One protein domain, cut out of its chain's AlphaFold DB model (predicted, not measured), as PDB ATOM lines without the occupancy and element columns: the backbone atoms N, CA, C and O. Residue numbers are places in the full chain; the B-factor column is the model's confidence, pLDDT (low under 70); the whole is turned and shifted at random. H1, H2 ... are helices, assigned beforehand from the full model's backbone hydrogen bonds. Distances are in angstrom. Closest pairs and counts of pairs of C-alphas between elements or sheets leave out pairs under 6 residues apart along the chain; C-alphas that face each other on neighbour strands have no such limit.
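Overview. This is residues 79 to 216 of the 1259 residues of an uncharacterized protein of Paraburkholderia humisilvae (UniProt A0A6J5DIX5). The model is a compact cluster of crossed helices round the short helix H4, with H1 packed on one side of H4 and H8 on the opposite side. The two longest helices, H6 and H8, cross and pack on each other, with H5 packed on H6 and H9 on H8; H2 and H3 meet the first end of H4, H7 its last end, and residues 126 to 132 stick out as a bare loop. The printed part has 138 residues with nine named helices, H1 to H9 in order along the chain, and no named strand; the class is all helix. The radius of gyration of the C-alphas is 14.2 A, and the C-alphas span 42 by 31 by 26 A.

Arrangement. H1, residues 79 to 85, touches H4, residues 114 to 122, at Ala 83 and Ser 115, whose C-alphas are the closest at 5.9 A; the tilt is steep, 39 degrees, opposite ways. H4 is the hub, touching seven helices. H2, residues 87 to 90, only just touches H4, with 3 pairs of C-alphas within 8 A, closest at Leu 90 and Pro 114, 5.8 A. H3, residues 92 to 99, also only just touches H4, with 3 such pairs, closest at Asp 92 and Pro 114, 5.6 A; they are about perpendicular at 80 degrees. H5, residues 137 to 148, forms a helical hairpin with H4 and touches it with residues 144 to 148 alone, closest at the C-alphas of Arg 120 and Tyr 144, 7.2 A. H6, residues 159 to 175, touches H5 at a steep tilt of 56 degrees, closest at the C-alphas of Pro 137 and Ala 169, 4.6 A. H7, residues 179 to 184, touches H4, closest at the C-alphas of Leu 122 and Ala 183, 4.5 A. H8, residues 186 to 199, touches H6 at a steep tilt of 45 degrees, closest at the C-alphas of Ile 168 and Ile 193, 6.0 A. H8 touches H4 with residues 186 to 190 alone, closest at the C-alphas of Leu 121 and Val 186, 6.3 A. H9, residues 209 to 214, forms a helical hairpin with H8 at a shallow tilt of 13 degrees, closest at the C-alphas of Gly 191 and Gln 210, 4.8 A. H4 and H6 are apart. Every O i to N i+4 pair is within hydrogen-bond range in H1 and H3 to H9; H2 is too short for one.

Along the chain. H1 begins at C-alpha 79, (0.937, -36.583, 2.468). From first to last C-alpha H4 measures 12.4 A, H5 15.8 A, H6 24.1 A and H8 20.0 A. H6 begins at C-alpha 159, (18.988, -37.375, -22.361), and H9 ends at C-alpha 214, (-8.092, -43.510, -8.200).

Size, cuts and confidence. The C-alphas of Gly 130 and Gln 206 are the two farthest apart, 43.9 A. The printed part has no cut. The links H3 to H4 and H4 to H5 are long, 14 residues each. Mean pLDDT of the printed part is 82.2; residues 102 to 110, 127 to 133 and 154 are under 70.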
ATOM      1  N   ALA A  79       0.716 -35.824   3.703       77.31
ATOM      2  CA  ALA A  79       0.937 -36.583   2.468       77.31
ATOM      3  C   ALA A  79       1.761 -37.876   2.666       77.31
ATOM      4  O   ALA A  79       1.631 -38.810   1.886       77.31
ATOM      5  N   ALA A  80       2.638 -37.934   3.677       82.12
ATOM      6  CA  ALA A  80       3.366 -39.164   4.004       82.12
ATOM      7  C   ALA A  80       2.471 -40.165   4.756       82.12
ATOM      8  O   ALA A  80       2.582 -41.366   4.541       82.12
ATOM      9  N   THR A  81       1.561 -39.662   5.592       87.06
ATOM     10  CA  THR A  81       0.531 -40.455   6.268       87.06
ATOM     11  C   THR A  81      -0.454 -41.069   5.274       87.06
ATOM     12  O   THR A  81      -0.747 -42.256   5.374       87.06
ATOM     13  N   GLU A  82      -0.936 -40.302   4.291       82.50
ATOM     14  CA  GLU A  82      -1.825 -40.823   3.241       82.50
ATOM     15  C   GLU A  82      -1.154 -41.890   2.384       82.50
ATOM     16  O   GLU A  82      -1.780 -42.908   2.103       82.50
ATOM     17  N   ALA A  83       0.111 -41.679   2.006       80.00
ATOM     18  CA  ALA A  83       0.872 -42.679   1.265       80.00
ATOM     19  C   ALA A  83       0.967 -43.996   2.049       80.00
ATOM     20  O   ALA A  83       0.694 -45.047   1.491       80.00
ATOM     21  N   PHE A  84       1.256 -43.933   3.353       85.06
ATOM     22  CA  PHE A  84       1.317 -45.125   4.202       85.06
ATOM     23  C   PHE A  84      -0.035 -45.843   4.331       85.06
ATOM     24  O   PHE A  84      -0.100 -47.060   4.211       85.06
ATOM     25  N   ARG A  85      -1.132 -45.106   4.538       84.62
ATOM     26  CA  ARG A  85      -2.479 -45.703   4.644       84.62
ATOM     27  C   ARG A  85      -2.940 -46.384   3.356       84.62
ATOM     28  O   ARG A  85      -3.768 -47.285   3.404       84.62
ATOM     29  N   ASN A  86      -2.420 -45.936   2.219       84.00
ATOM     30  CA  ASN A  86      -2.777 -46.432   0.896       84.00
ATOM     31  C   ASN A  86      -1.656 -47.261   0.256       84.00
ATOM     32  O   ASN A  86      -1.676 -47.453  -0.957       84.00
ATOM     33  N   ASP A  87      -0.692 -47.748   1.043       81.00
ATOM     34  CA  ASP A  87       0.490 -48.458   0.537       81.00
ATOM     35  C   ASP A  87       0.108 -49.678  -0.317       81.00
ATOM     36  O   ASP A  87       0.654 -49.884  -1.397       81.00
ATOM     37  N   SER A  88      -0.937 -50.410   0.081       79.00
ATOM     38  CA  SER A  88      -1.485 -51.539  -0.683       79.00
ATOM     39  C   SER A  88      -2.151 -51.139  -2.006       79.00
ATOM     40  O   SER A  88      -2.087 -51.895  -2.974       79.00
ATOM     41  N   SER A  89      -2.780 -49.960  -2.074       81.81
ATOM     42  CA  SER A  89      -3.374 -49.418  -3.306       81.81
ATOM     43  C   SER A  89      -2.316 -48.845  -4.253       81.81
ATOM     44  O   SER A  89      -2.460 -48.928  -5.475       81.81
ATOM     45  N   LEU A  90      -1.262 -48.246  -3.693       83.31
ATOM     46  CA  LEU A  90      -0.140 -47.679  -4.437       83.31
ATOM     47  C   LEU A  90       0.746 -48.788  -5.014       83.31
ATOM     48  O   LEU A  90       1.037 -48.745  -6.211       83.31
ATOM     49  N   ASP A  91       1.091 -49.792  -4.194       83.56
ATOM     50  CA  ASP A  91       1.864 -50.992  -4.538       83.56
ATOM     51  C   ASP A  91       3.101 -50.639  -5.394       83.56
ATOM     52  O   ASP A  91       3.276 -51.025  -6.557       83.56
ATOM     53  N   ASP A  92       3.942 -49.795  -4.784       84.75
ATOM     54  CA  ASP A  92       5.121 -49.185  -5.400       84.75
ATOM     55  C   ASP A  92       6.121 -50.233  -5.912       84.75
ATOM     56  O   ASP A  92       6.738 -50.039  -6.961       84.75
ATOM     57  N   GLU A  93       6.281 -51.346  -5.189       81.00
ATOM     58  CA  GLU A  93       7.253 -52.395  -5.505       81.00
ATOM     59  C   GLU A  93       6.896 -53.139  -6.795       81.00
ATOM     60  O   GLU A  93       7.737 -53.258  -7.691       81.00
ATOM     61  N   SER A  94       5.640 -53.574  -6.932       84.44
ATOM     62  CA  SER A  94       5.157 -54.235  -8.146       84.44
ATOM     63  C   SER A  94       5.160 -53.283  -9.341       84.44
ATOM     64  O   SER A  94       5.572 -53.666 -10.437       84.44
ATOM     65  N   TRP A  95       4.768 -52.016  -9.147       86.56
ATOM     66  CA  TRP A  95       4.816 -51.018 -10.217       86.56
ATOM     67  C   TRP A  95       6.253 -50.771 -10.688       86.56
ATOM     68  O   TRP A  95       6.520 -50.767 -11.890       86.56
ATOM     69  N   ARG A  96       7.205 -50.634  -9.756       84.00
ATOM     70  CA  ARG A  96       8.633 -50.462 -10.065       84.00
ATOM     71  C   ARG A  96       9.184 -51.653 -10.850       84.00
ATOM     72  O   ARG A  96       9.855 -51.438 -11.859       84.00
ATOM     73  N   ALA A  97       8.863 -52.877 -10.433       81.81
ATOM     74  CA  ALA A  97       9.288 -54.095 -11.123       81.81
ATOM     75  C   ALA A  97       8.727 -54.185 -12.554       81.81
ATOM     76  O   ALA A  97       9.406 -54.661 -13.459       81.81
ATOM     77  N   GLN A  98       7.502 -53.704 -12.778       82.25
ATOM     78  CA  GLN A  98       6.853 -53.757 -14.091       82.25
ATOM     79  C   GLN A  98       7.297 -52.630 -15.032       82.25
ATOM     80  O   GLN A  98       7.408 -52.858 -16.232       82.25
ATOM     81  N   VAL A  99       7.531 -51.419 -14.515       79.19
ATOM     82  CA  VAL A  99       7.737 -50.213 -15.341       79.19
ATOM     83  C   VAL A  99       9.207 -49.802 -15.445       79.19
ATOM     84  O   VAL A  99       9.625 -49.272 -16.476       79.19
ATOM     85  N   LEU A 100      10.007 -50.023 -14.396       76.62
ATOM     86  CA  LEU A 100      11.365 -49.477 -14.295       76.62
ATOM     87  C   LEU A 100      12.479 -50.525 -14.384       76.62
ATOM     88  O   LEU A 100      13.553 -50.199 -14.906       76.62
ATOM     89  N   ASP A 101      12.260 -51.753 -13.908       71.75
ATOM     90  CA  ASP A 101      13.268 -52.814 -13.978       71.75
ATOM     91  C   ASP A 101      13.482 -53.276 -15.431       71.75
ATOM     92  O   ASP A 101      12.601 -53.835 -16.074       71.75
ATOM     93  N   GLY A 102      14.675 -52.987 -15.970       64.69
ATOM     94  CA  GLY A 102      15.034 -53.218 -17.377       64.69
ATOM     95  C   GLY A 102      15.036 -51.962 -18.264       64.69
ATOM     96  O   GLY A 102      15.406 -52.050 -19.433       64.69
ATOM     97  N   SER A 103      14.675 -50.787 -17.731       68.31
ATOM     98  CA  SER A 103      14.719 -49.517 -18.472       68.31
ATOM     99  C   SER A 103      16.118 -48.870 -18.492       68.31
ATOM    100  O   SER A 103      16.927 -49.067 -17.588       68.31
ATOM    101  N   ALA A 104      16.403 -48.036 -19.503       60.78
ATOM    102  CA  ALA A 104      17.656 -47.268 -19.617       60.78
ATOM    103  C   ALA A 104      17.728 -46.037 -18.680       60.78
ATOM    104  O   ALA A 104      18.629 -45.204 -18.803       60.78
ATOM    105  N   LEU A 105      16.760 -45.876 -17.772       65.56
ATOM    106  CA  LEU A 105      16.724 -44.769 -16.822       65.56
ATOM    107  C   LEU A 105      17.748 -44.986 -15.703       65.56
ATOM    108  O   LEU A 105      17.676 -45.955 -14.957       65.56
ATOM    109  N   THR A 106      18.637 -44.012 -15.499       58.94
ATOM    110  CA  THR A 106      19.520 -43.925 -14.318       58.94
ATOM    111  C   THR A 106      18.827 -43.317 -13.093       58.94
ATOM    112  O   THR A 106      19.481 -42.779 -12.194       58.94
ATOM    113  N   VAL A 107      17.493 -43.370 -13.066       61.50
ATOM    114  CA  VAL A 107      16.664 -42.919 -11.946       61.50
ATOM    115  C   VAL A 107      17.084 -43.685 -10.693       61.50
ATOM    116  O   VAL A 107      17.299 -44.897 -10.741       61.50
ATOM    117  N   GLY A 108      17.177 -42.998  -9.552       60.66
ATOM    118  CA  GLY A 108      17.155 -43.708  -8.276       60.66
ATOM    119  C   GLY A 108      15.799 -44.391  -8.200       60.66
ATOM    120  O   GLY A 108      14.803 -43.685  -8.081       60.66
ATOM    121  N   LYS A 109      15.752 -45.717  -8.376       63.78
ATOM    122  CA  LYS A 109      14.529 -46.506  -8.624       63.78
ATOM    123  C   LYS A 109      13.411 -46.289  -7.589       63.78
ATOM    124  O   LYS A 109      12.267 -46.631  -7.852       63.78
ATOM    125  N   ASP A 110      13.735 -45.656  -6.468       68.31
ATOM    126  CA  ASP A 110      12.846 -45.336  -5.352       68.31
ATOM    127  C   ASP A 110      12.281 -43.895  -5.399       68.31
ATOM    128  O   ASP A 110      11.536 -43.477  -4.516       68.31
ATOM    129  N   HIS A 111      12.631 -43.096  -6.414       80.69
ATOM    130  CA  HIS A 111      12.198 -41.699  -6.567       80.69
ATOM    131  C   HIS A 111      11.155 -41.482  -7.664       80.69
ATOM    132  O   HIS A 111      10.571 -40.404  -7.738       80.69
ATOM    133  N   PHE A 112      10.897 -42.483  -8.504       85.19
ATOM    134  CA  PHE A 112       9.876 -42.425  -9.548       85.19
ATOM    135  C   PHE A 112       8.922 -43.611  -9.402       85.19
ATOM    136  O   PHE A 112       8.909 -44.518 -10.215       85.19
ATOM    137  N   ILE A 113       8.164 -43.614  -8.311       86.62
ATOM    138  CA  ILE A 113       7.200 -44.659  -7.937       86.62
ATOM    139  C   ILE A 113       5.834 -44.018  -7.636       86.62
ATOM    140  O   ILE A 113       5.798 -42.804  -7.373       86.62
ATOM    141  N   PRO A 114       4.720 -44.774  -7.679       88.00
ATOM    142  CA  PRO A 114       3.370 -44.247  -7.491       88.00
ATOM    143  C   PRO A 114       3.210 -43.311  -6.287       88.00
ATOM    144  O   PRO A 114       2.681 -42.209  -6.454       88.00
ATOM    145  N   SER A 115       3.732 -43.663  -5.109       83.00
ATOM    146  CA  SER A 115       3.646 -42.821  -3.905       83.00
ATOM    147  C   SER A 115       4.345 -41.458  -4.049       83.00
ATOM    148  O   SER A 115       3.820 -40.419  -3.628       83.00
ATOM    149  N   VAL A 116       5.523 -41.422  -4.683       85.12
ATOM    150  CA  VAL A 116       6.301 -40.191  -4.900       85.12
ATOM    151  C   VAL A 116       5.637 -39.319  -5.961       85.12
ATOM    152  O   VAL A 116       5.572 -38.094  -5.801       85.12
ATOM    153  N   ILE A 117       5.096 -39.939  -7.011       88.25
ATOM    154  CA  ILE A 117       4.349 -39.246  -8.063       88.25
ATOM    155  C   ILE A 117       3.066 -38.638  -7.483       88.25
ATOM    156  O   ILE A 117       2.842 -37.438  -7.649       88.25
ATOM    157  N   TYR A 118       2.283 -39.410  -6.724       86.56
ATOM    158  CA  TYR A 118       1.081 -38.944  -6.025       86.56
ATOM    159  C   TYR A 118       1.366 -37.703  -5.168       86.56
ATOM    160  O   TYR A 118       0.748 -36.646  -5.323       86.56
ATOM    161  N   LYS A 119       2.403 -37.781  -4.330       82.31
ATOM    162  CA  LYS A 119       2.847 -36.673  -3.481       82.31
ATOM    163  C   LYS A 119       3.259 -35.440  -4.286       82.31
ATOM    164  O   LYS A 119       2.980 -34.313  -3.866       82.31
ATOM    165  N   ARG A 120       3.947 -35.619  -5.416       88.31
ATOM    166  CA  ARG A 120       4.366 -34.507  -6.280       88.31
ATOM    167  C   ARG A 120       3.169 -33.829  -6.942       88.31
ATOM    168  O   ARG A 120       3.163 -32.599  -6.987       88.31
ATOM    169  N   LEU A 121       2.175 -34.604  -7.380       87.88
ATOM    170  CA  LEU A 121       0.935 -34.109  -7.987       87.88
ATOM    171  C   LEU A 121       0.095 -33.281  -7.003       87.88
ATOM    172  O   LEU A 121      -0.471 -32.263  -7.388       87.88
ATOM    173  N   LEU A 122       0.086 -33.652  -5.719       80.94
ATOM    174  CA  LEU A 122      -0.562 -32.869  -4.659       80.94
ATOM    175  C   LEU A 122       0.208 -31.595  -4.266       80.94
ATOM    176  O   LEU A 122      -0.357 -30.670  -3.680       80.94
ATOM    177  N   THR A 123       1.514 -31.530  -4.545       81.69
ATOM    178  CA  THR A 123       2.375 -30.449  -4.048       81.69
ATOM    179  C   THR A 123       2.393 -29.260  -5.009       81.69
ATOM    180  O   THR A 123       2.955 -29.336  -6.102       81.69
ATOM    181  N   GLN A 124       1.892 -28.111  -4.556       82.38
ATOM    182  CA  GLN A 124       2.035 -26.832  -5.262       82.38
ATOM    183  C   GLN A 124       3.390 -26.176  -4.918       82.38
ATOM    184  O   GLN A 124       3.714 -26.060  -3.729       82.38
ATOM    185  N   PRO A 125       4.204 -25.745  -5.902       79.44
ATOM    186  CA  PRO A 125       5.448 -25.030  -5.620       79.44
ATOM    187  C   PRO A 125       5.169 -23.674  -4.956       79.44
ATOM    188  O   PRO A 125       4.247 -22.958  -5.343       79.44
ATOM    189  N   ARG A 126       5.976 -23.300  -3.957       70.12
ATOM    190  CA  ARG A 126       5.903 -21.973  -3.322       70.12
ATOM    191  C   ARG A 126       6.811 -20.995  -4.065       70.12
ATOM    192  O   ARG A 126       7.943 -21.350  -4.390       70.12
ATOM    193  N   ALA A 127       6.353 -19.761  -4.266       63.16
ATOM    194  CA  ALA A 127       7.214 -18.679  -4.732       63.16
ATOM    195  C   ALA A 127       8.295 -18.386  -3.673       63.16
ATOM    196  O   ALA A 127       7.983 -18.209  -2.494       63.16
ATOM    197  N   VAL A 128       9.566 -18.350  -4.078       52.47
ATOM    198  CA  VAL A 128      10.704 -18.052  -3.193       52.47
ATOM    199  C   VAL A 128      11.505 -16.903  -3.801       52.47
ATOM    200  O   VAL A 128      11.907 -16.971  -4.961       52.47
ATOM    201  N   GLY A 129      11.729 -15.838  -3.023       50.88
ATOM    202  CA  GLY A 129      12.540 -14.688  -3.445       50.88
ATOM    203  C   GLY A 129      11.949 -13.877  -4.607       50.88
ATOM    204  O   GLY A 129      12.704 -13.391  -5.441       50.88
ATOM    205  N   GLY A 130      10.618 -13.781  -4.708       49.16
ATOM    206  CA  GLY A 130       9.943 -13.002  -5.757       49.16
ATOM    207  C   GLY A 130       9.940 -13.643  -7.151       49.16
ATOM    208  O   GLY A 130       9.494 -13.009  -8.102       49.16
ATOM    209  N   LYS A 131      10.414 -14.890  -7.298       55.34
ATOM    210  CA  LYS A 131      10.309 -15.645  -8.555       55.34
ATOM    211  C   LYS A 131       8.938 -16.312  -8.660       55.34
ATOM    212  O   LYS A 131       8.564 -17.087  -7.780       55.34
ATOM    213  N   ASP A 132       8.219 -15.998  -9.734       56.62
ATOM    214  CA  ASP A 132       6.925 -16.594 -10.071       56.62
ATOM    215  C   ASP A 132       7.079 -18.105 -10.329       56.62
ATOM    216  O   ASP A 132       7.944 -18.530 -11.095       56.62
ATOM    217  N   ALA A 133       6.243 -18.917  -9.682       66.25
ATOM    218  CA  ALA A 133       6.200 -20.369  -9.852       66.25
ATOM    219  C   ALA A 133       5.170 -20.766 -10.924       66.25
ATOM    220  O   ALA A 133       4.408 -21.722 -10.743       66.25
ATOM    221  N   GLY A 134       5.102 -19.985 -12.006       79.88
ATOM    222  CA  GLY A 134       4.092 -20.100 -13.054       79.88
ATOM    223  C   GLY A 134       3.910 -21.535 -13.559       79.88
ATOM    224  O   GLY A 134       4.860 -22.314 -13.650       79.88
ATOM    225  N   PHE A 135       2.669 -21.899 -13.887       87.62
ATOM    226  CA  PHE A 135       2.339 -23.229 -14.405       87.62
ATOM    227  C   PHE A 135       2.719 -23.335 -15.889       87.62
ATOM    228  O   PHE A 135       1.881 -23.178 -16.772       87.62
ATOM    229  N   LYS A 136       4.013 -23.522 -16.162       89.44
ATOM    230  CA  LYS A 136       4.583 -23.661 -17.512       89.44
ATOM    231  C   LYS A 136       5.460 -24.916 -17.598       89.44
ATOM    232  O   LYS A 136       6.047 -25.281 -16.570       89.44
ATOM    233  N   PRO A 137       5.598 -25.550 -18.780       89.12
ATOM    234  CA  PRO A 137       6.365 -26.786 -18.945       89.12
ATOM    235  C   PRO A 137       7.772 -26.730 -18.328       89.12
ATOM    236  O   PRO A 137       8.180 -27.637 -17.608       89.12
ATOM    237  N   GLU A 138       8.505 -25.632 -18.504       86.31
ATOM    238  CA  GLU A 138       9.884 -25.510 -18.013       86.31
ATOM    239  C   GLU A 138       9.942 -25.517 -16.480       86.31
ATOM    240  O   GLU A 138      10.816 -26.139 -15.874       86.31
ATOM    241  N   THR A 139       8.972 -24.863 -15.833       86.12
ATOM    242  CA  THR A 139       8.880 -24.809 -14.365       86.12
ATOM    243  C   THR A 139       8.447 -26.159 -13.800       86.12
ATOM    244  O   THR A 139       8.988 -26.608 -12.787       86.12
ATOM    245  N   ILE A 140       7.523 -26.847 -14.481       88.81
ATOM    246  CA  ILE A 140       7.071 -28.185 -14.091       88.81
ATOM    247  C   ILE A 140       8.220 -29.191 -14.175       88.81
ATOM    248  O   ILE A 140       8.461 -29.912 -13.206       88.81
ATOM    249  N   ALA A 141       8.987 -29.181 -15.268       87.75
ATOM    250  CA  ALA A 141      10.141 -30.059 -15.442       87.75
ATOM    251  C   ALA A 141      11.207 -29.844 -14.351       87.75
ATOM    252  O   ALA A 141      11.749 -30.817 -13.826       87.75
ATOM    253  N   ILE A 142      11.473 -28.594 -13.947       85.31
ATOM    254  CA  ILE A 142      12.411 -28.277 -12.854       85.31
ATOM    255  C   ILE A 142      11.902 -28.813 -11.509       85.31
ATOM    256  O   ILE A 142      12.658 -29.438 -10.764       85.31
ATOM    257  N   GLU A 143      10.635 -28.575 -11.173       85.94
ATOM    258  CA  GLU A 143      10.049 -28.996  -9.894       85.94
ATOM    259  C   GLU A 143       9.915 -30.520  -9.773       85.94
ATOM    260  O   GLU A 143      10.141 -31.094  -8.701       85.94
ATOM    261  N   TYR A 144       9.592 -31.190 -10.877       88.69
ATOM    262  CA  TYR A 144       9.522 -32.648 -10.940       88.69
ATOM    263  C   TYR A 144      10.931 -33.238 -10.946       88.69
ATOM    264  O   TYR A 144      11.188 -34.195 -10.221       88.69
ATOM    265  N   GLY A 145      11.881 -32.590 -11.627       85.31
ATOM    266  CA  GLY A 145      13.301 -32.934 -11.596       85.31
ATOM    267  C   GLY A 145      13.889 -32.914 -10.186       85.31
ATOM    268  O   GLY A 145      14.525 -33.880  -9.780       85.31
ATOM    269  N   LYS A 146      13.591 -31.884  -9.379       84.12
ATOM    270  CA  LYS A 146      13.986 -31.835  -7.954       84.12
ATOM    271  C   LYS A 146      13.453 -33.014  -7.135       84.12
ATOM    272  O   LYS A 146      14.050 -33.361  -6.120       84.12
ATOM    273  N   THR A 147      12.313 -33.570  -7.540       85.12
ATOM    274  CA  THR A 147      11.606 -34.622  -6.799       85.12
ATOM    275  C   THR A 147      12.080 -36.008  -7.217       85.12
ATOM    276  O   THR A 147      12.391 -36.829  -6.362       85.12
ATOM    277  N   PHE A 148      12.160 -36.251  -8.524       86.31
ATOM    278  CA  PHE A 148      12.490 -37.553  -9.096       86.31
ATOM    279  C   PHE A 148      14.007 -37.767  -9.251       86.31
ATOM    280  O   PHE A 148      14.466 -38.904  -9.317       86.31
ATOM    281  N   PHE A 149      14.797 -36.686  -9.263       82.44
ATOM    282  CA  PHE A 149      16.258 -36.707  -9.413       82.44
ATOM    283  C   PHE A 149      16.956 -35.811  -8.371       82.44
ATOM    284  O   PHE A 149      17.631 -34.835  -8.725       82.44
ATOM    285  N   PRO A 150      16.803 -36.106  -7.067       77.88
ATOM    286  CA  PRO A 150      17.386 -35.287  -6.011       77.88
ATOM    287  C   PRO A 150      18.917 -35.209  -6.136       77.88
ATOM    288  O   PRO A 150      19.596 -36.200  -6.389       77.88
ATOM    289  N   GLY A 151      19.473 -34.005  -5.967       72.94
ATOM    290  CA  GLY A 151      20.922 -33.759  -6.010       72.94
ATOM    291  C   GLY A 151      21.527 -33.552  -7.406       72.94
ATOM    292  O   GLY A 151      22.675 -33.114  -7.493       72.94
ATOM    293  N   LYS A 152      20.778 -33.778  -8.496       76.94
ATOM    294  CA  LYS A 152      21.220 -33.469  -9.867       76.94
ATOM    295  C   LYS A 152      20.674 -32.109 -10.319       76.94
ATOM    296  O   LYS A 152      19.502 -31.797 -10.113       76.94
ATOM    297  N   LYS A 153      21.507 -31.286 -10.966       75.25
ATOM    298  CA  LYS A 153      21.014 -30.096 -11.686       75.25
ATOM    299  C   LYS A 153      20.324 -30.537 -12.989       75.25
ATOM    300  O   LYS A 153      20.781 -31.519 -13.570       75.25
ATOM    301  N   PRO A 154      19.309 -29.810 -13.501       69.69
ATOM    302  CA  PRO A 154      18.615 -30.168 -14.750       69.69
ATOM    303  C   PRO A 154      19.559 -30.406 -15.941       69.69
ATOM    304  O   PRO A 154      19.341 -31.279 -16.771       69.69
ATOM    305  N   GLU A 155      20.660 -29.663 -15.981       74.75
ATOM    306  CA  GLU A 155      21.713 -29.716 -17.004       74.75
ATOM    307  C   GLU A 155      22.525 -31.023 -16.948       74.75
ATOM    308  O   GLU A 155      22.984 -31.502 -17.984       74.75
ATOM    309  N   MET A 156      22.624 -31.636 -15.763       77.50
ATOM    310  CA  MET A 156      23.350 -32.882 -15.483       77.50
ATOM    311  C   MET A 156      22.509 -34.150 -15.697       77.50
ATOM    312  O   MET A 156      23.019 -35.253 -15.503       77.50
ATOM    313  N   LEU A 157      21.225 -34.011 -16.038       80.12
ATOM    314  CA  LEU A 157      20.358 -35.147 -16.346       80.12
ATOM    315  C   LEU A 157      20.731 -35.754 -17.705       80.12
ATOM    316  O   LEU A 157      21.047 -35.027 -18.654       80.12
ATOM    317  N   ALA A 158      20.683 -37.083 -17.793       82.00
ATOM    318  CA  ALA A 158      20.896 -37.797 -19.047       82.00
ATOM    319  C   ALA A 158      19.742 -37.524 -20.025       82.00
ATOM    320  O   ALA A 158      18.628 -37.195 -19.615       82.00
ATOM    321  N   GLU A 159      19.985 -37.682 -21.325       84.25
ATOM    322  CA  GLU A 159      18.988 -37.375 -22.361       84.25
ATOM    323  C   GLU A 159      17.637 -38.101 -22.172       84.25
ATOM    324  O   GLU A 159      16.597 -37.447 -22.278       84.25
ATOM    325  N   PRO A 160      17.588 -39.395 -21.783       81.19
ATOM    326  CA  PRO A 160      16.321 -40.069 -21.484       81.19
ATOM    327  C   PRO A 160      15.552 -39.438 -20.310       81.19
ATOM    328  O   PRO A 160      14.329 -39.341 -20.349       81.19
ATOM    329  N   GLU A 161      16.263 -38.963 -19.281       85.38
ATOM    330  CA  GLU A 161      15.680 -38.326 -18.090       85.38
ATOM    331  C   GLU A 161      15.120 -36.934 -18.430       85.38
ATOM    332  O   GLU A 161      14.005 -36.588 -18.032       85.38
ATOM    333  N   LYS A 162      15.869 -36.148 -19.220       85.06
ATOM    334  CA  LYS A 162      15.426 -34.841 -19.735       85.06
ATOM    335  C   LYS A 162      14.189 -34.983 -20.609       85.06
ATOM    336  O   LYS A 162      13.233 -34.223 -20.440       85.06
ATOM    337  N   ARG A 163      14.187 -35.976 -21.503       87.06
ATOM    338  CA  ARG A 163      13.057 -36.272 -22.385       87.06
ATOM    339  C   ARG A 163      11.816 -36.663 -21.585       87.06
ATOM    340  O   ARG A 163      10.759 -36.089 -21.822       87.06
ATOM    341  N   LEU A 164      11.948 -37.543 -20.590       88.06
ATOM    342  CA  LEU A 164      10.842 -37.936 -19.709       88.06
ATOM    343  C   LEU A 164      10.229 -36.737 -18.968       88.06
ATOM    344  O   LEU A 164       9.021 -36.522 -19.044       88.06
ATOM    345  N   LEU A 165      11.049 -35.925 -18.288       89.25
ATOM    346  CA  LEU A 165      10.562 -34.759 -17.538       89.25
ATOM    347  C   LEU A 165       9.902 -33.717 -18.442       89.25
ATOM    348  O   LEU A 165       8.862 -33.170 -18.081       89.25
ATOM    349  N   THR A 166      10.490 -33.453 -19.610       89.56
ATOM    350  CA  THR A 166       9.965 -32.469 -20.566       89.56
ATOM    351  C   THR A 166       8.640 -32.937 -21.162       89.56
ATOM    352  O   THR A 166       7.704 -32.140 -21.256       89.56
ATOM    353  N   SER A 167       8.513 -34.227 -21.493       91.81
ATOM    354  CA  SER A 167       7.260 -34.804 -21.986       91.81
ATOM    355  C   SER A 167       6.160 -34.781 -20.924       91.81
ATOM    356  O   SER A 167       5.054 -34.334 -21.221       91.81
ATOM    357  N   ILE A 168       6.460 -35.167 -19.673       92.88
ATOM    358  CA  ILE A 168       5.498 -35.086 -18.556       92.88
ATOM    359  C   ILE A 168       5.048 -33.637 -18.353       92.88
ATOM    360  O   ILE A 168       3.855 -33.356 -18.243       92.88
ATOM    361  N   ALA A 169       5.995 -32.702 -18.323       92.44
ATOM    362  CA  ALA A 169       5.713 -31.299 -18.076       92.44
ATOM    363  C   ALA A 169       4.879 -30.646 -19.183       92.44
ATOM    364  O   ALA A 169       3.944 -29.904 -18.886       92.44
ATOM    365  N   THR A 170       5.190 -30.943 -20.447       93.94
ATOM    366  CA  THR A 170       4.435 -30.445 -21.603       93.94
ATOM    367  C   THR A 170       3.017 -31.004 -21.588       93.94
ATOM    368  O   THR A 170       2.058 -30.242 -21.674       93.94
ATOM    369  N   ALA A 171       2.870 -32.316 -21.382       93.06
ATOM    370  CA  ALA A 171       1.566 -32.968 -21.370       93.06
ATOM    371  C   ALA A 171       0.670 -32.467 -20.222       93.06
ATOM    372  O   ALA A 171      -0.516 -32.207 -20.439       93.06
ATOM    373  N   LEU A 172       1.232 -32.256 -19.021       93.25
ATOM    374  CA  LEU A 172       0.509 -31.681 -17.882       93.25
ATOM    375  C   LEU A 172       0.119 -30.214 -18.112       93.25
ATOM    376  O   LEU A 172      -1.007 -29.840 -17.788       93.25
ATOM    377  N   ALA A 173       1.007 -29.394 -18.683       91.88
ATOM    378  CA  ALA A 173       0.718 -27.992 -18.995       91.88
ATOM    379  C   ALA A 173      -0.364 -27.831 -20.075       91.88
ATOM    380  O   ALA A 173      -1.124 -26.869 -20.044       91.88
ATOM    381  N   SER A 174      -0.446 -28.771 -21.021       91.62
ATOM    382  CA  SER A 174      -1.501 -28.789 -22.038       91.62
ATOM    383  C   SER A 174      -2.846 -29.281 -21.497       91.62
ATOM    384  O   SER A 174      -3.883 -28.823 -21.968       91.62
ATOM    385  N   HIS A 175      -2.849 -30.199 -20.521       92.62
ATOM    386  CA  HIS A 175      -4.080 -30.764 -19.952       92.62
ATOM    387  C   HIS A 175      -4.671 -29.955 -18.792       92.62
ATOM    388  O   HIS A 175      -5.879 -30.015 -18.565       92.62
ATOM    389  N   PHE A 176      -3.852 -29.217 -18.040       93.50
ATOM    390  CA  PHE A 176      -4.296 -28.491 -16.853       93.50
ATOM    391  C   PHE A 176      -3.957 -26.999 -16.948       93.50
ATOM    392  O   PHE A 176      -2.884 -26.638 -17.415       93.50
ATOM    393  N   PRO A 177      -4.822 -26.099 -16.447       89.12
ATOM    394  CA  PRO A 177      -4.545 -24.662 -16.472       89.12
ATOM    395  C   PRO A 177      -3.692 -24.178 -15.286       89.12
ATOM    396  O   PRO A 177      -3.256 -23.030 -15.273       89.12
ATOM    397  N   SER A 178      -3.503 -24.994 -14.237       89.75
ATOM    398  CA  SER A 178      -2.770 -24.593 -13.026       89.75
ATOM    399  C   SER A 178      -2.342 -25.771 -12.143       89.75
ATOM    400  O   SER A 178      -2.932 -26.851 -12.193       89.75
ATOM    401  N   TRP A 179      -1.410 -25.511 -11.217       86.44
ATOM    402  CA  TRP A 179      -1.021 -26.442 -10.147       86.44
ATOM    403  C   TRP A 179      -2.206 -26.915  -9.294       86.44
ATOM    404  O   TRP A 179      -2.258 -28.071  -8.880       86.44
ATOM    405  N   LYS A 180      -3.176 -26.027  -9.031       86.44
ATOM    406  CA  LYS A 180      -4.373 -26.348  -8.242       86.44
ATOM    407  C   LYS A 180      -5.294 -27.319  -8.979       86.44
ATOM    408  O   LYS A 180      -5.886 -28.178  -8.336       86.44
ATOM    409  N   ALA A 181      -5.389 -27.205 -10.304       86.75
ATOM    410  CA  ALA A 181      -6.183 -28.121 -11.121       86.75
ATOM    411  C   ALA A 181      -5.571 -29.531 -11.162       86.75
ATOM    412  O   ALA A 181      -6.309 -30.505 -11.062       86.75
ATOM    413  N   VAL A 182      -4.235 -29.636 -11.211       88.12
ATOM    414  CA  VAL A 182      -3.519 -30.921 -11.088       88.12
ATOM    415  C   VAL A 182      -3.793 -31.570  -9.729       88.12
ATOM    416  O   VAL A 182      -4.225 -32.718  -9.670       88.12
ATOM    417  N   ALA A 183      -3.611 -30.825  -8.633       84.12
ATOM    418  CA  ALA A 183      -3.843 -31.339  -7.281       84.12
ATOM    419  C   ALA A 183      -5.319 -31.698  -7.016       84.12
ATOM    420  O   ALA A 183      -5.598 -32.585  -6.217       84.12
ATOM    421  N   GLY A 184      -6.261 -31.022  -7.681       82.38
ATOM    422  CA  GLY A 184      -7.697 -31.292  -7.571       82.38
ATOM    423  C   GLY A 184      -8.184 -32.505  -8.372       82.38
ATOM    424  O   GLY A 184      -9.297 -32.961  -8.133       82.38
ATOM    425  N   ASN A 185      -7.386 -33.031  -9.311       88.12
ATOM    426  CA  ASN A 185      -7.729 -34.218 -10.098       88.12
ATOM    427  C   ASN A 185      -6.489 -35.085 -10.368       88.12
ATOM    428  O   ASN A 185      -6.009 -35.228 -11.498       88.12
ATOM    429  N   VAL A 186      -5.965 -35.666  -9.289       86.81
ATOM    430  CA  VAL A 186      -4.722 -36.447  -9.304       86.81
ATOM    431  C   VAL A 186      -4.828 -37.687 -10.198       86.81
ATOM    432  O   VAL A 186      -3.860 -38.022 -10.876       86.81
ATOM    433  N   GLY A 187      -6.001 -38.325 -10.270       86.38
ATOM    434  CA  GLY A 187      -6.243 -39.472 -11.151       86.38
ATOM    435  C   GLY A 187      -6.090 -39.119 -12.634       86.38
ATOM    436  O   GLY A 187      -5.361 -39.799 -13.354       86.38
ATOM    437  N   ALA A 188      -6.699 -38.020 -13.093       88.25
ATOM    438  CA  ALA A 188      -6.530 -37.566 -14.477       88.25
ATOM    439  C   ALA A 188      -5.081 -37.151 -14.772       88.25
ATOM    440  O   ALA A 188      -4.553 -37.459 -15.839       88.25
ATOM    441  N   ALA A 189      -4.406 -36.500 -13.818       91.38
ATOM    442  CA  ALA A 189      -3.009 -36.114 -13.980       91.38
ATOM    443  C   ALA A 189      -2.058 -37.326 -14.027       91.38
ATOM    444  O   ALA A 189      -1.091 -37.317 -14.785       91.38
ATOM    445  N   ALA A 190      -2.355 -38.392 -13.282       91.00
ATOM    446  CA  ALA A 190      -1.668 -39.673 -13.418       91.00
ATOM    447  C   ALA A 190      -1.926 -40.347 -14.766       91.00
ATOM    448  O   ALA A 190      -0.984 -40.866 -15.352       91.00
ATOM    449  N   GLY A 191      -3.150 -40.268 -15.298       90.94
ATOM    450  CA  GLY A 191      -3.461 -40.758 -16.645       90.94
ATOM    451  C   GLY A 191      -2.622 -40.072 -17.727       90.94
ATOM    452  O   GLY A 191      -2.131 -40.726 -18.641       90.94
ATOM    453  N   VAL A 192      -2.359 -38.767 -17.581       92.56
ATOM    454  CA  VAL A 192      -1.430 -38.037 -18.464       92.56
ATOM    455  C   VAL A 192      -0.004 -38.595 -18.362       92.56
ATOM    456  O   VAL A 192       0.672 -38.740 -19.378       92.56
ATOM    457  N   ILE A 193       0.455 -38.945 -17.156       91.88
ATOM    458  CA  ILE A 193       1.774 -39.564 -16.953       91.88
ATOM    459  C   ILE A 193       1.818 -40.977 -17.556       91.88
ATOM    460  O   ILE A 193       2.803 -41.299 -18.214       91.88
ATOM    461  N   ASP A 194       0.765 -41.789 -17.406       89.75
ATOM    462  CA  ASP A 194       0.663 -43.121 -18.027       89.75
ATOM    463  C   ASP A 194       0.794 -43.043 -19.559       89.75
ATOM    464  O   ASP A 194       1.525 -43.836 -20.157       89.75
ATOM    465  N   VAL A 195       0.137 -42.064 -20.197       90.75
ATOM    466  CA  VAL A 195       0.243 -41.835 -21.651       90.75
ATOM    467  C   VAL A 195       1.673 -41.466 -22.039       90.75
ATOM    468  O   VAL A 195       2.232 -42.064 -22.954       90.75
ATOM    469  N   VAL A 196       2.307 -40.543 -21.309       90.88
ATOM    470  CA  VAL A 196       3.695 -40.145 -21.586       90.88
ATOM    471  C   VAL A 196       4.667 -41.316 -21.427       90.88
ATOM    472  O   VAL A 196       5.582 -41.467 -22.236       90.88
ATOM    473  N   LEU A 197       4.486 -42.154 -20.404       87.81
ATOM    474  CA  LEU A 197       5.309 -43.347 -20.209       87.81
ATOM    475  C   LEU A 197       5.133 -44.335 -21.367       87.81
ATOM    476  O   LEU A 197       6.114 -44.841 -21.908       87.81
ATOM    477  N   HIS A 198       3.899 -44.555 -21.808       86.19
ATOM    478  CA  HIS A 198       3.636 -45.398 -22.966       86.19
ATOM    479  C   HIS A 198       4.284 -44.854 -24.253       86.19
ATOM    480  O   HIS A 198       4.950 -45.604 -24.965       86.19
ATOM    481  N   ASP A 199       4.148 -43.556 -24.530       87.94
ATOM    482  CA  ASP A 199       4.669 -42.922 -25.750       87.94
ATOM    483  C   ASP A 199       6.205 -42.907 -25.807       87.94
ATOM    484  O   ASP A 199       6.804 -42.863 -26.884       87.94
ATOM    485  N   LEU A 200       6.860 -42.972 -24.645       86.38
ATOM    486  CA  LEU A 200       8.312 -43.107 -24.525       86.38
ATOM    487  C   LEU A 200       8.795 -44.568 -24.527       86.38
ATOM    488  O   LEU A 200      10.000 -44.799 -24.438       86.38
ATOM    489  N   GLY A 201       7.888 -45.539 -24.674       81.50
ATOM    490  CA  GLY A 201       8.208 -46.960 -24.810       81.50
ATOM    491  C   GLY A 201       8.406 -47.713 -23.491       81.50
ATOM    492  O   GLY A 201       9.018 -48.780 -23.505       81.50
ATOM    493  N   TYR A 202       7.920 -47.190 -22.358       83.56
ATOM    494  CA  TYR A 202       7.952 -47.919 -21.084       83.56
ATOM    495  C   TYR A 202       6.876 -49.021 -21.042       83.56
ATOM    496  O   TYR A 202       5.790 -48.840 -21.608       83.56
ATOM    497  N   PRO A 203       7.136 -50.164 -20.373       81.12
ATOM    498  CA  PRO A 203       6.153 -51.235 -20.253       81.12
ATOM    499  C   PRO A 203       4.884 -50.761 -19.537       81.12
ATOM    500  O   PRO A 203       4.945 -49.979 -18.587       81.12
ATOM    501  N   ARG A 204       3.722 -51.260 -19.974       79.44
ATOM    502  CA  ARG A 204       2.451 -50.976 -19.299       79.44
ATOM    503  C   ARG A 204       2.305 -51.876 -18.070       79.44
ATOM    504  O   ARG A 204       2.305 -53.097 -18.240       79.44
ATOM    505  N   PRO A 205       2.131 -51.313 -16.863       81.81
ATOM    506  CA  PRO A 205       1.826 -52.120 -15.693       81.81
ATOM    507  C   PRO A 205       0.411 -52.708 -15.802       81.81
ATOM    508  O   PRO A 205      -0.460 -52.131 -16.456       81.81
ATOM    509  N   GLN A 206       0.162 -53.834 -15.128       81.75
ATOM    510  CA  GLN A 206      -1.158 -54.484 -15.075       81.75
ATOM    511  C   GLN A 206      -2.244 -53.548 -14.524       81.75
ATOM    512  O   GLN A 206      -3.365 -53.529 -15.029       81.75
ATOM    513  N   THR A 207      -1.883 -52.734 -13.530       84.69
ATOM    514  CA  THR A 207      -2.720 -51.658 -12.991       84.69
ATOM    515  C   THR A 207      -2.039 -50.329 -13.294       84.69
ATOM    516  O   THR A 207      -0.928 -50.089 -12.808       84.69
ATOM    517  N   SER A 208      -2.693 -49.479 -14.094       88.19
ATOM    518  CA  SER A 208      -2.171 -48.162 -14.483       88.19
ATOM    519  C   SER A 208      -1.981 -47.241 -13.277       88.19
ATOM    520  O   SER A 208      -2.624 -47.427 -12.237       88.19
ATOM    521  N   LEU A 209      -1.120 -46.227 -13.405       87.00
ATOM    522  CA  LEU A 209      -0.952 -45.229 -12.352       87.00
ATOM    523  C   LEU A 209      -2.284 -44.522 -12.066       87.00
ATOM    524  O   LEU A 209      -2.635 -44.335 -10.906       87.00
ATOM    525  N   GLN A 210      -3.075 -44.208 -13.096       90.56
ATOM    526  CA  GLN A 210      -4.417 -43.645 -12.936       90.56
ATOM    527  C   GLN A 210      -5.329 -44.527 -12.074       90.56
ATOM    528  O   GLN A 210      -5.987 -44.012 -11.173       90.56
ATOM    529  N   ALA A 211      -5.371 -45.838 -12.330       86.81
ATOM    530  CA  ALA A 211      -6.213 -46.763 -11.573       86.81
ATOM    531  C   ALA A 211      -5.735 -46.919 -10.118       86.81
ATOM    532  O   ALA A 211      -6.566 -46.946  -9.212       86.81
ATOM    533  N   ARG A 212      -4.412 -46.936  -9.887       88.44
ATOM    534  CA  ARG A 212      -3.802 -46.954  -8.541       88.44
ATOM    535  C   ARG A 212      -4.103 -45.682  -7.752       88.44
ATOM    536  O   ARG A 212      -4.458 -45.748  -6.584       88.44
ATOM    537  N   LEU A 213      -3.993 -44.507  -8.378       86.94
ATOM    538  CA  LEU A 213      -4.276 -43.245  -7.687       86.94
ATOM    539  C   LEU A 213      -5.782 -43.001  -7.501       86.94
ATOM    540  O   LEU A 213      -6.167 -42.308  -6.564       86.94
ATOM    541  N   ALA A 214      -6.638 -43.574  -8.353       84.38
ATOM    542  CA  ALA A 214      -8.092 -43.510  -8.200       84.38
ATOM    543  C   ALA A 214      -8.627 -44.398  -7.060       84.38
ATOM    544  O   ALA A 214      -9.716 -44.131  -6.556       84.38
ATOM    545  N   SER A 215      -7.885 -45.429  -6.641       82.44
ATOM    546  CA  SER A 215      -8.252 -46.312  -5.522       82.44
ATOM    547  C   SER A 215      -7.760 -45.817  -4.153       82.44
ATOM    548  O   SER A 215      -7.979 -46.488  -3.140       82.44
ATOM    549  N   ILE A 216      -7.112 -44.649  -4.101       81.12
ATOM    550  CA  ILE A 216      -6.659 -44.019  -2.858       81.12
ATOM    551  C   ILE A 216      -7.863 -43.549  -2.043       81.12
ATOM    552  O   ILE A 216      -8.703 -42.781  -2.515       81.12
TER     553      ILE A 216